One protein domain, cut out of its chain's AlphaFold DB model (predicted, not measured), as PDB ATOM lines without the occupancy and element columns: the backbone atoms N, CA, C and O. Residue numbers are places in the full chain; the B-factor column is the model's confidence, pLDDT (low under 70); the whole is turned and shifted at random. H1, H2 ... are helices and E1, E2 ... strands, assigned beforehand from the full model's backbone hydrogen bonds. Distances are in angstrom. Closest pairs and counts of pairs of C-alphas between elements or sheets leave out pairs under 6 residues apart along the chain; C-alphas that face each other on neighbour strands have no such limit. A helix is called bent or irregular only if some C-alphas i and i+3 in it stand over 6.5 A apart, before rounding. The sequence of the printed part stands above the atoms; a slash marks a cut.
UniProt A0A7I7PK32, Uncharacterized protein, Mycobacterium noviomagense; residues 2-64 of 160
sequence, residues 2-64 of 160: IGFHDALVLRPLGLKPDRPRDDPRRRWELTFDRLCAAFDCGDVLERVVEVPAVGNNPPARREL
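Overview. This is residues 2 to 64 of the 160 residues of an uncharacterized protein of Mycobacterium noviomagense (UniProt A0A7I7PK32). A small antiparallel hairpin of two strands, E1 and E2, forms one side of a flat slab, the long helix H2 forms the other side, and the short helix H1 lies between them. After H1 the chain runs back through a long stretch with no named element, residues 11 to 23, to the beginning of H2. The printed part has 63 residues, with two named helices and two named strands in the order H1, H2, E1, E2; the sheet's order is E1 - E2, antiparallel, and the class is mixed, helices and strands. The whole is only just compact, close to loose, with a radius of gyration of the C-alphas of 12.4 A, and the C-alphas span 32 by 31 by 13 A.

Along the chain. Look first at strand E1, residues 48 to 51, which begins at C-alpha 48, (108.289, -54.935, -4.173), and is 9.3 A long from first to last C-alpha. Its partner E2, residues 60 to 63, measures 10.1 A and ends at C-alpha 63, (109.340, -51.555, -6.873). Go back to C-alpha 2 at (95.746, -54.744, -20.743) to find helix H1, residues 2 to 10, 10.4 A long. It is irregular, but only just: C-alphas 7 and 10 are 6.7 A apart. Helix H2, residues 24 to 40, is the longest helix, and its first and last C-alphas are 24.6 A apart.

Arrangement. Begin at the hairpin, where E1 and E2 are antiparallel neighbours with 144 degrees between their directions. The C-alphas of Val 48 and Glu 63 face each other at 4.5 A. N 49 and O 62 are within hydrogen-bond range at 2.9 A, and so are N 60 and O 51 at 3.0 A. From E1 move to H1: their closest C-alphas, those of Leu 8 and Val 51, are 5.8 A apart. H1 and E2 are apart. H1 and H2 touch, and H2 does so with residues 28 to 35 alone; the closest C-alphas are those of Ile 2 and Trp 28, 7.2 A apart. The two helices run the same way at a shallow tilt of 18 degrees. H2 and E2 are apart. Along the helix backbones, 4 of 5 O i to N i+4 pairs in H1 and 12 of 13 in H2 are within hydrogen-bond range.

Size, cuts and confidence. The two C-alphas farthest apart are those of Asp 22 and Glu 46, at 35.0 A. The printed part runs from residue 2 to residue 64 and has no cut. The link from H1 to H2, 13 residues, is long; those from H2 to E1, 7 residues, and from E1 to E2, 8 residues, are short. The mean pLDDT of the printed part is 90.0, and residue 2 is the one printed residue under 70.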
ATOM      1  N   ILE A   2      96.095 -54.183 -22.082       69.75
ATOM      2  CA  ILE A   2      95.746 -54.744 -20.743       69.75
ATOM      3  C   ILE A   2      96.718 -55.838 -20.237       69.75
ATOM      4  O   ILE A   2      96.875 -56.029 -19.035       69.75
ATOM      5  N   GLY A   3      97.415 -56.541 -21.137       80.62
ATOM      6  CA  GLY A   3      98.320 -57.637 -20.767       80.62
ATOM      7  C   GLY A   3      99.461 -57.243 -19.819       80.62
ATOM      8  O   GLY A   3      99.833 -58.056 -18.974       80.62
ATOM      9  N   PHE A   4      99.980 -56.012 -19.906       85.81
ATOM     10  CA  PHE A   4     101.060 -55.559 -19.022       85.81
ATOM     11  C   PHE A   4     100.564 -55.236 -17.611       85.81
ATOM     12  O   PHE A   4     101.201 -55.647 -16.648       85.81
ATOM     13  N   HIS A   5      99.387 -54.621 -17.468       89.31
ATOM     14  CA  HIS A   5      98.750 -54.410 -16.163       89.31
ATOM     15  C   HIS A   5      98.534 -55.744 -15.430       89.31
ATOM     16  O   HIS A   5      98.791 -55.862 -14.234       89.31
ATOM     17  N   ASP A   6      98.152 -56.790 -16.170       88.81
ATOM     18  CA  ASP A   6      98.059 -58.151 -15.642       88.81
ATOM     19  C   ASP A   6      99.401 -58.718 -15.196       88.81
ATOM     20  O   ASP A   6      99.519 -59.226 -14.084       88.81
ATOM     21  N   ALA A   7     100.378 -58.725 -16.101       86.81
ATOM     22  CA  ALA A   7     101.637 -59.422 -15.890       86.81
ATOM     23  C   ALA A   7     102.511 -58.739 -14.834       86.81
ATOM     24  O   ALA A   7     103.185 -59.430 -14.077       86.81
ATOM     25  N   LEU A   8     102.489 -57.405 -14.795       89.00
ATOM     26  CA  LEU A   8     103.398 -56.599 -13.987       89.00
ATOM     27  C   LEU A   8     102.799 -56.203 -12.632       89.00
ATOM     28  O   LEU A   8     103.553 -56.023 -11.685       89.00
ATOM     29  N   VAL A   9     101.470 -56.071 -12.525       91.31
ATOM     30  CA  VAL A   9     100.815 -55.547 -11.310       91.31
ATOM     31  C   VAL A   9      99.791 -56.531 -10.755       91.31
ATOM     32  O   VAL A   9      99.958 -57.047  -9.655       91.31
ATOM     33  N   LEU A  10      98.741 -56.856 -11.512       92.81
ATOM     34  CA  LEU A  10      97.593 -57.570 -10.944       92.81
ATOM     35  C   LEU A  10      97.894 -59.033 -10.593       92.81
ATOM     36  O   LEU A  10      97.409 -59.513  -9.575       92.81
ATOM     37  N   ARG A  11      98.684 -59.768 -11.387       91.81
ATOM     38  CA  ARG A  11      99.066 -61.152 -11.036       91.81
ATOM     39  C   ARG A  11     100.009 -61.215  -9.838       91.81
ATOM     40  O   ARG A  11      99.696 -61.999  -8.946       91.81
ATOM     41  N   PRO A  12     101.096 -60.420  -9.766       90.94
ATOM     42  CA  PRO A  12     101.950 -60.414  -8.580       90.94
ATOM     43  C   PRO A  12     101.215 -60.045  -7.287       90.94
ATOM     44  O   PRO A  12     101.579 -60.529  -6.223       90.94
ATOM     45  N   LEU A  13     100.152 -59.239  -7.379       90.81
ATOM     46  CA  LEU A  13      99.304 -58.888  -6.239       90.81
ATOM     47  C   LEU A  13      98.169 -59.889  -5.962       90.81
ATOM     48  O   LEU A  13      97.424 -59.703  -5.005       90.81
ATOM     49  N   GLY A  14      97.984 -60.920  -6.793       92.38
ATOM     50  CA  GLY A  14      96.858 -61.855  -6.660       92.38
ATOM     51  C   GLY A  14      95.485 -61.254  -7.010       92.38
ATOM     52  O   GLY A  14      94.457 -61.806  -6.636       92.38
ATOM     53  N   LEU A  15      95.450 -60.140  -7.743       93.56
ATOM     54  CA  LEU A  15      94.252 -59.355  -8.071       93.56
ATOM     55  C   LEU A  15      93.786 -59.500  -9.525       93.56
ATOM     56  O   LEU A  15      92.912 -58.757  -9.973       93.56
ATOM     57  N   LYS A  16      94.355 -60.435 -10.294       93.19
ATOM     58  CA  LYS A  16      93.968 -60.646 -11.696       93.19
ATOM     59  C   LYS A  16      92.467 -60.997 -11.789       93.19
ATOM     60  O   LYS A  16      92.069 -62.031 -11.257       93.19
ATOM     61  N   PRO A  17      91.645 -60.203 -12.497       92.94
ATOM     62  CA  PRO A  17      90.232 -60.515 -12.672       92.94
ATOM     63  C   PRO A  17      90.038 -61.624 -13.714       92.94
ATOM     64  O   PRO A  17      90.843 -61.775 -14.642       92.94
ATOM     65  N   ASP A  18      88.927 -62.350 -13.603       93.00
ATOM     66  CA  ASP A  18      88.384 -63.095 -14.737       93.00
ATOM     67  C   ASP A  18      87.732 -62.112 -15.717       93.00
ATOM     68  O   ASP A  18      87.079 -61.158 -15.291       93.00
ATOM     69  N   ARG A  19      87.953 -62.289 -17.022       88.81
ATOM     70  CA  ARG A  19      87.491 -61.335 -18.038       88.81
ATOM     71  C   ARG A  19      86.942 -62.034 -19.279       88.81
ATOM     72  O   ARG A  19      87.594 -62.956 -19.780       88.81
ATOM     73  N   PRO A  20      85.856 -61.511 -19.880       92.88
ATOM     74  CA  PRO A  20      85.388 -61.982 -21.180       92.88
ATOM     75  C   PRO A  20      86.452 -61.759 -22.266       92.88
ATOM     76  O   PRO A  20      87.310 -60.874 -22.153       92.88
ATOM     77  N   ARG A  21      86.427 -62.573 -23.326       88.56
ATOM     78  CA  ARG A  21      87.360 -62.435 -24.462       88.56
ATOM     79  C   ARG A  21      86.921 -61.356 -25.449       88.56
ATOM     80  O   ARG A  21      87.773 -60.584 -25.880       88.56
ATOM     81  N   ASP A  22      85.620 -61.250 -25.698       94.00
ATOM     82  CA  ASP A  22      85.080 -60.516 -26.852       94.00
ATOM     83  C   ASP A  22      84.502 -59.135 -26.502       94.00
ATOM     84  O   ASP A  22      83.916 -58.469 -27.349       94.00
ATOM     85  N   ASP A  23      84.695 -58.678 -25.262       94.25
ATOM     86  CA  ASP A  23      84.240 -57.364 -24.799       94.25
ATOM     87  C   ASP A  23      85.423 -56.522 -24.284       94.25
ATOM     88  O   ASP A  23      85.812 -56.626 -23.114       94.25
ATOM     89  N   PRO A  24      86.048 -55.690 -25.140       90.88
ATOM     90  CA  PRO A  24      87.192 -54.873 -24.746       90.88
ATOM     91  C   PRO A  24      86.846 -53.822 -23.684       90.88
ATOM     92  O   PRO A  24      87.693 -53.539 -22.833       90.88
ATOM     93  N   ARG A  25      85.618 -53.285 -23.688       92.44
ATOM     94  CA  ARG A  25      85.164 -52.311 -22.687       92.44
ATOM     95  C   ARG A  25      85.082 -52.980 -21.324       92.44
ATOM     96  O   ARG A  25      85.735 -52.528 -20.385       92.44
ATOM     97  N   ARG A  26      84.374 -54.107 -21.238       95.25
ATOM     98  CA  ARG A  26      84.230 -54.840 -19.979       95.25
ATOM     99  C   ARG A  26      85.569 -55.328 -19.445       95.25
ATOM    100  O   ARG A  26      85.807 -55.326 -18.240       95.25
ATOM    101  N   ARG A  27      86.486 -55.719 -20.336       94.50
ATOM    102  CA  ARG A  27      87.859 -56.075 -19.955       94.50
ATOM    103  C   ARG A  27      88.600 -54.911 -19.298       94.50
ATOM    104  O   ARG A  27      89.339 -55.151 -18.340       94.50
ATOM    105  N   TRP A  28      88.447 -53.692 -19.814       92.88
ATOM    106  CA  TRP A  28      89.067 -52.499 -19.238       92.88
ATOM    107  C   TRP A  28      88.469 -52.156 -17.874       92.88
ATOM    108  O   TRP A  28      89.229 -52.057 -16.918       92.88
ATOM    109  N   GLU A  29      87.140 -52.094 -17.759       95.44
ATOM    110  CA  GLU A  29      86.433 -51.831 -16.491       95.44
ATOM    111  C   GLU A  29      86.913 -52.768 -15.376       95.44
ATOM    112  O   GLU A  29      87.410 -52.322 -14.350       95.44
ATOM    113  N   LEU A  30      86.909 -54.080 -15.637       95.94
ATOM    114  CA  LEU A  30      87.374 -55.077 -14.670       95.94
ATOM    115  C   LEU A  30      88.859 -54.931 -14.315       95.94
ATOM    116  O   LEU A  30      89.279 -55.349 -13.243       95.94
ATOM    117  N   THR A  31      89.683 -54.402 -15.221       94.12
ATOM    118  CA  THR A  31      91.096 -54.111 -14.930       94.12
ATOM    119  C   THR A  31      91.211 -52.909 -14.011       94.12
ATOM    120  O   THR A  31      91.943 -52.969 -13.028       94.12
ATOM    121  N   PHE A  32      90.481 -51.846 -14.337       94.00
ATOM    122  CA  PHE A  32      90.466 -50.601 -13.593       94.00
ATOM    123  C   PHE A  32      89.982 -50.821 -12.156       94.00
ATOM    124  O   PHE A  32      90.696 -50.462 -11.226       94.00
ATOM    125  N   ASP A  33      88.878 -51.551 -11.969       95.81
ATOM    126  CA  ASP A  33      88.347 -51.897 -10.644       95.81
ATOM    127  C   ASP A  33      89.399 -52.593  -9.762       95.81
ATOM    128  O   ASP A  33      89.513 -52.331  -8.566       95.81
ATOM    129  N   ARG A  34      90.207 -53.486 -10.350       95.25
ATOM    130  CA  ARG A  34      91.256 -54.218  -9.621       95.25
ATOM    131  C   ARG A  34      92.482 -53.371  -9.329       95.25
ATOM    132  O   ARG A  34      93.142 -53.619  -8.324       95.25
ATOM    133  N   LEU A  35      92.784 -52.395 -10.181       93.00
ATOM    134  CA  LEU A  35      93.808 -51.400  -9.888       93.00
ATOM    135  C   LEU A  35      93.352 -50.515  -8.724       93.00
ATOM    136  O   LEU A  35      94.108 -50.378  -7.772       93.00
ATOM    137  N   CYS A  36      92.113 -50.010  -8.733       93.69
ATOM    138  CA  CYS A  36      91.550 -49.251  -7.610       93.69
ATOM    139  C   CYS A  36      91.617 -50.041  -6.297       93.69
ATOM    140  O   CYS A  36      92.200 -49.559  -5.332       93.69
ATOM    141  N   ALA A  37      91.166 -51.299  -6.299       93.00
ATOM    142  CA  ALA A  37      91.255 -52.162  -5.119       93.00
ATOM    143  C   ALA A  37      92.702 -52.377  -4.627       93.00
ATOM    144  O   ALA A  37      92.931 -52.552  -3.430       93.00
ATOM    145  N   ALA A  38      93.692 -52.366  -5.529       91.56
ATOM    146  CA  ALA A  38      95.100 -52.421  -5.139       91.56
ATOM    147  C   ALA A  38      95.533 -51.141  -4.406       91.56
ATOM    148  O   ALA A  38      96.231 -51.230  -3.400       91.56
ATOM    149  N   PHE A  39      95.106 -49.969  -4.885       90.69
ATOM    150  CA  PHE A  39      95.391 -48.682  -4.241       90.69
ATOM    151  C   PHE A  39      94.676 -48.519  -2.895       90.69
ATOM    152  O   PHE A  39      95.271 -47.967  -1.971       90.69
ATOM    153  N   ASP A  40      93.472 -49.071  -2.740       92.12
ATOM    154  CA  ASP A  40      92.714 -49.016  -1.482       92.12
ATOM    155  C   ASP A  40      93.402 -49.761  -0.321       92.12
ATOM    156  O   ASP A  40      93.139 -49.473   0.845       92.12
ATOM    157  N   CYS A  41      94.322 -50.690  -0.612       81.81
ATOM    158  CA  CYS A  41      95.120 -51.377   0.412       81.81
ATOM    159  C   CYS A  41      96.170 -50.464   1.082       81.81
ATOM    160  O   CYS A  41      96.722 -50.836   2.117       81.81
ATOM    161  N   GLY A  42      96.461 -49.291   0.506       80.69
ATOM    162  CA  GLY A  42      97.332 -48.255   1.077       80.69
ATOM    163  C   GLY A  42      98.841 -48.527   1.022       80.69
ATOM    164  O   GLY A  42      99.622 -47.585   1.035       80.69
ATOM    165  N   ASP A  43      99.269 -49.781   0.890       89.00
ATOM    166  CA  ASP A  43     100.684 -50.178   0.885       89.00
ATOM    167  C   ASP A  43     101.263 -50.389  -0.526       89.00
ATOM    168  O   ASP A  43     102.451 -50.658  -0.690       89.00
ATOM    169  N   VAL A  44     100.444 -50.253  -1.575       88.62
ATOM    170  CA  VAL A  44     100.830 -50.541  -2.969       88.62
ATOM    171  C   VAL A  44     102.058 -49.748  -3.433       88.62
ATOM    172  O   VAL A  44     102.827 -50.228  -4.262       88.62
ATOM    173  N   LEU A  45     102.272 -48.550  -2.886       90.12
ATOM    174  CA  LEU A  45     103.399 -47.682  -3.236       90.12
ATOM    175  C   LEU A  45     104.723 -48.117  -2.584       90.12
ATOM    176  O   LEU A  45     105.785 -47.670  -3.001       90.12
ATOM    177  N   GLU A  46     104.672 -49.006  -1.597       91.94
ATOM    178  CA  GLU A  46     105.838 -49.496  -0.852       91.94
ATOM    179  C   GLU A  46     106.188 -50.946  -1.223       91.94
ATOM    180  O   GLU A  46     107.177 -51.509  -0.750       91.94
ATOM    181  N   ARG A  47     105.372 -51.588  -2.068       92.56
ATOM    182  CA  ARG A  47     105.536 -53.002  -2.411       92.56
ATOM    183  C   ARG A  47     106.642 -53.233  -3.435       92.56
ATOM    184  O   ARG A  47     106.705 -52.589  -4.482       92.56
ATOM    185  N   VAL A  48     107.395 -54.304  -3.197       95.38
ATOM    186  CA  VAL A  48     108.289 -54.935  -4.173       95.38
ATOM    187  C   VAL A  48     107.647 -56.222  -4.665       95.38
ATOM    188  O   VAL A  48     107.246 -57.062  -3.861       95.38
ATOM    189  N   VAL A  49     107.579 -56.400  -5.981       93.62
ATOM    190  CA  VAL A  49     106.999 -57.595  -6.602       93.62
ATOM    191  C   VAL A  49     108.014 -58.331  -7.468       93.62
ATOM    192  O   VAL A  49     108.909 -57.727  -8.061       93.62
ATOM    193  N   GLU A  50     107.858 -59.651  -7.552       93.25
ATOM    194  CA  GLU A  50     108.566 -60.484  -8.523       93.25
ATOM    195  C   GLU A  50     107.863 -60.364  -9.880       93.25
ATOM    196  O   GLU A  50     106.700 -60.749 -10.038       93.25
ATOM    197  N   VAL A  51     108.562 -59.807 -10.865       88.25
ATOM    198  CA  VAL A  51     108.058 -59.640 -12.229       88.25
ATOM    199  C   VAL A  51     108.561 -60.801 -13.090       88.25
ATOM    200  O   VAL A  51     109.766 -61.075 -13.081       88.25
ATOM    201  N   PRO A  52     107.688 -61.492 -13.850       83.81
ATOM    202  CA  PRO A  52     108.119 -62.555 -14.757       83.81
ATOM    203  C   PRO A  52     108.967 -62.007 -15.915       83.81
ATOM    204  O   PRO A  52     109.014 -60.802 -16.153       83.81
ATOM    205  N   ALA A  53     109.607 -62.896 -16.680       85.38
ATOM    206  CA  ALA A  53     110.244 -62.502 -17.934       85.38
ATOM    207  C   ALA A  53     109.201 -61.930 -18.909       85.38
ATOM    208  O   ALA A  53     108.122 -62.507 -19.080       85.38
ATOM    209  N   VAL A  54     109.523 -60.809 -19.557       76.56
ATOM    210  CA  VAL A  54     108.629 -60.123 -20.500       76.56
ATOM    211  C   VAL A  54     109.430 -59.606 -21.693       76.56
ATOM    212  O   VAL A  54     110.287 -58.730 -21.553       76.56
ATOM    213  N   GLY A  55     109.135 -60.136 -22.883       76.31
ATOM    214  CA  GLY A  55     109.937 -59.875 -24.079       76.31
ATOM    215  C   GLY A  55     111.378 -60.346 -23.867       76.31
ATOM    216  O   GLY A  55     111.599 -61.469 -23.423       76.31
ATOM    217  N   ASN A  56     112.342 -59.459 -24.118       76.94
ATOM    218  CA  ASN A  56     113.768 -59.723 -23.897       76.94
ATOM    219  C   ASN A  56     114.239 -59.395 -22.466       76.94
ATOM    220  O   ASN A  56     115.428 -59.491 -22.173       76.94
ATOM    221  N   ASN A  57     113.332 -58.990 -21.569       79.12
ATOM    222  CA  ASN A  57     113.683 -58.657 -20.190       79.12
ATOM    223  C   ASN A  57     113.604 -59.908 -19.296       79.12
ATOM    224  O   ASN A  57     112.547 -60.551 -19.264       79.12
ATOM    225  N   PRO A  58     114.668 -60.248 -18.542       86.12
ATOM    226  CA  PRO A  58     114.653 -61.379 -17.617       86.12
ATOM    227  C   PRO A  58     113.740 -61.117 -16.401       86.12
ATOM    228  O   PRO A  58     113.430 -59.956 -16.113       86.12
ATOM    229  N   PRO A  59     113.330 -62.171 -15.662       89.81
ATOM    230  CA  PRO A  59     112.574 -62.013 -14.423       89.81
ATOM    231  C   PRO A  59     113.349 -61.175 -13.409       89.81
ATOM    232  O   PRO A  59     114.573 -61.296 -13.311       89.81
ATOM    233  N   ALA A  60     112.651 -60.336 -12.645       91.69
ATOM    234  CA  ALA A  60     113.308 -59.491 -11.660       91.69
ATOM    235  C   ALA A  60     112.368 -58.942 -10.582       91.69
ATOM    236  O   ALA A  60     111.194 -58.674 -10.835       91.69
ATOM    237  N   ARG A  61     112.941 -58.638  -9.414       94.69
ATOM    238  CA  ARG A  61     112.294 -57.840  -8.365       94.69
ATOM    239  C   ARG A  61     112.207 -56.381  -8.767       94.69
ATOM    240  O   ARG A  61     113.208 -55.804  -9.208       94.69
ATOM    241  N   ARG A  62     111.034 -55.776  -8.613       94.38
ATOM    242  CA  ARG A  62     110.804 -54.366  -8.940       94.38
ATOM    243  C   ARG A  62     109.899 -53.707  -7.912       94.38
ATOM    244  O   ARG A  62     108.898 -54.291  -7.507       94.38
ATOM    245  N   GLU A  63     110.239 -52.469  -7.572       94.44
ATOM    246  CA  GLU A  63     109.340 -51.555  -6.873       94.44
ATOM    247  C   GLU A  63     108.081 -51.347  -7.711       94.44
ATOM    248  O   GLU A  63     108.153 -51.047  -8.913       94.44
ATOM    249  N   LEU A  64     106.920 -51.493  -7.083       93.06
ATOM    250  CA  LEU A  64     105.648 -51.396  -7.774       93.06
ATOM    251  C   LEU A  64     105.400 -49.977  -8.300       93.06
ATOM    252  O   LEU A  64     104.869 -49.822  -9.395       93.06
TER     253      LEU A  64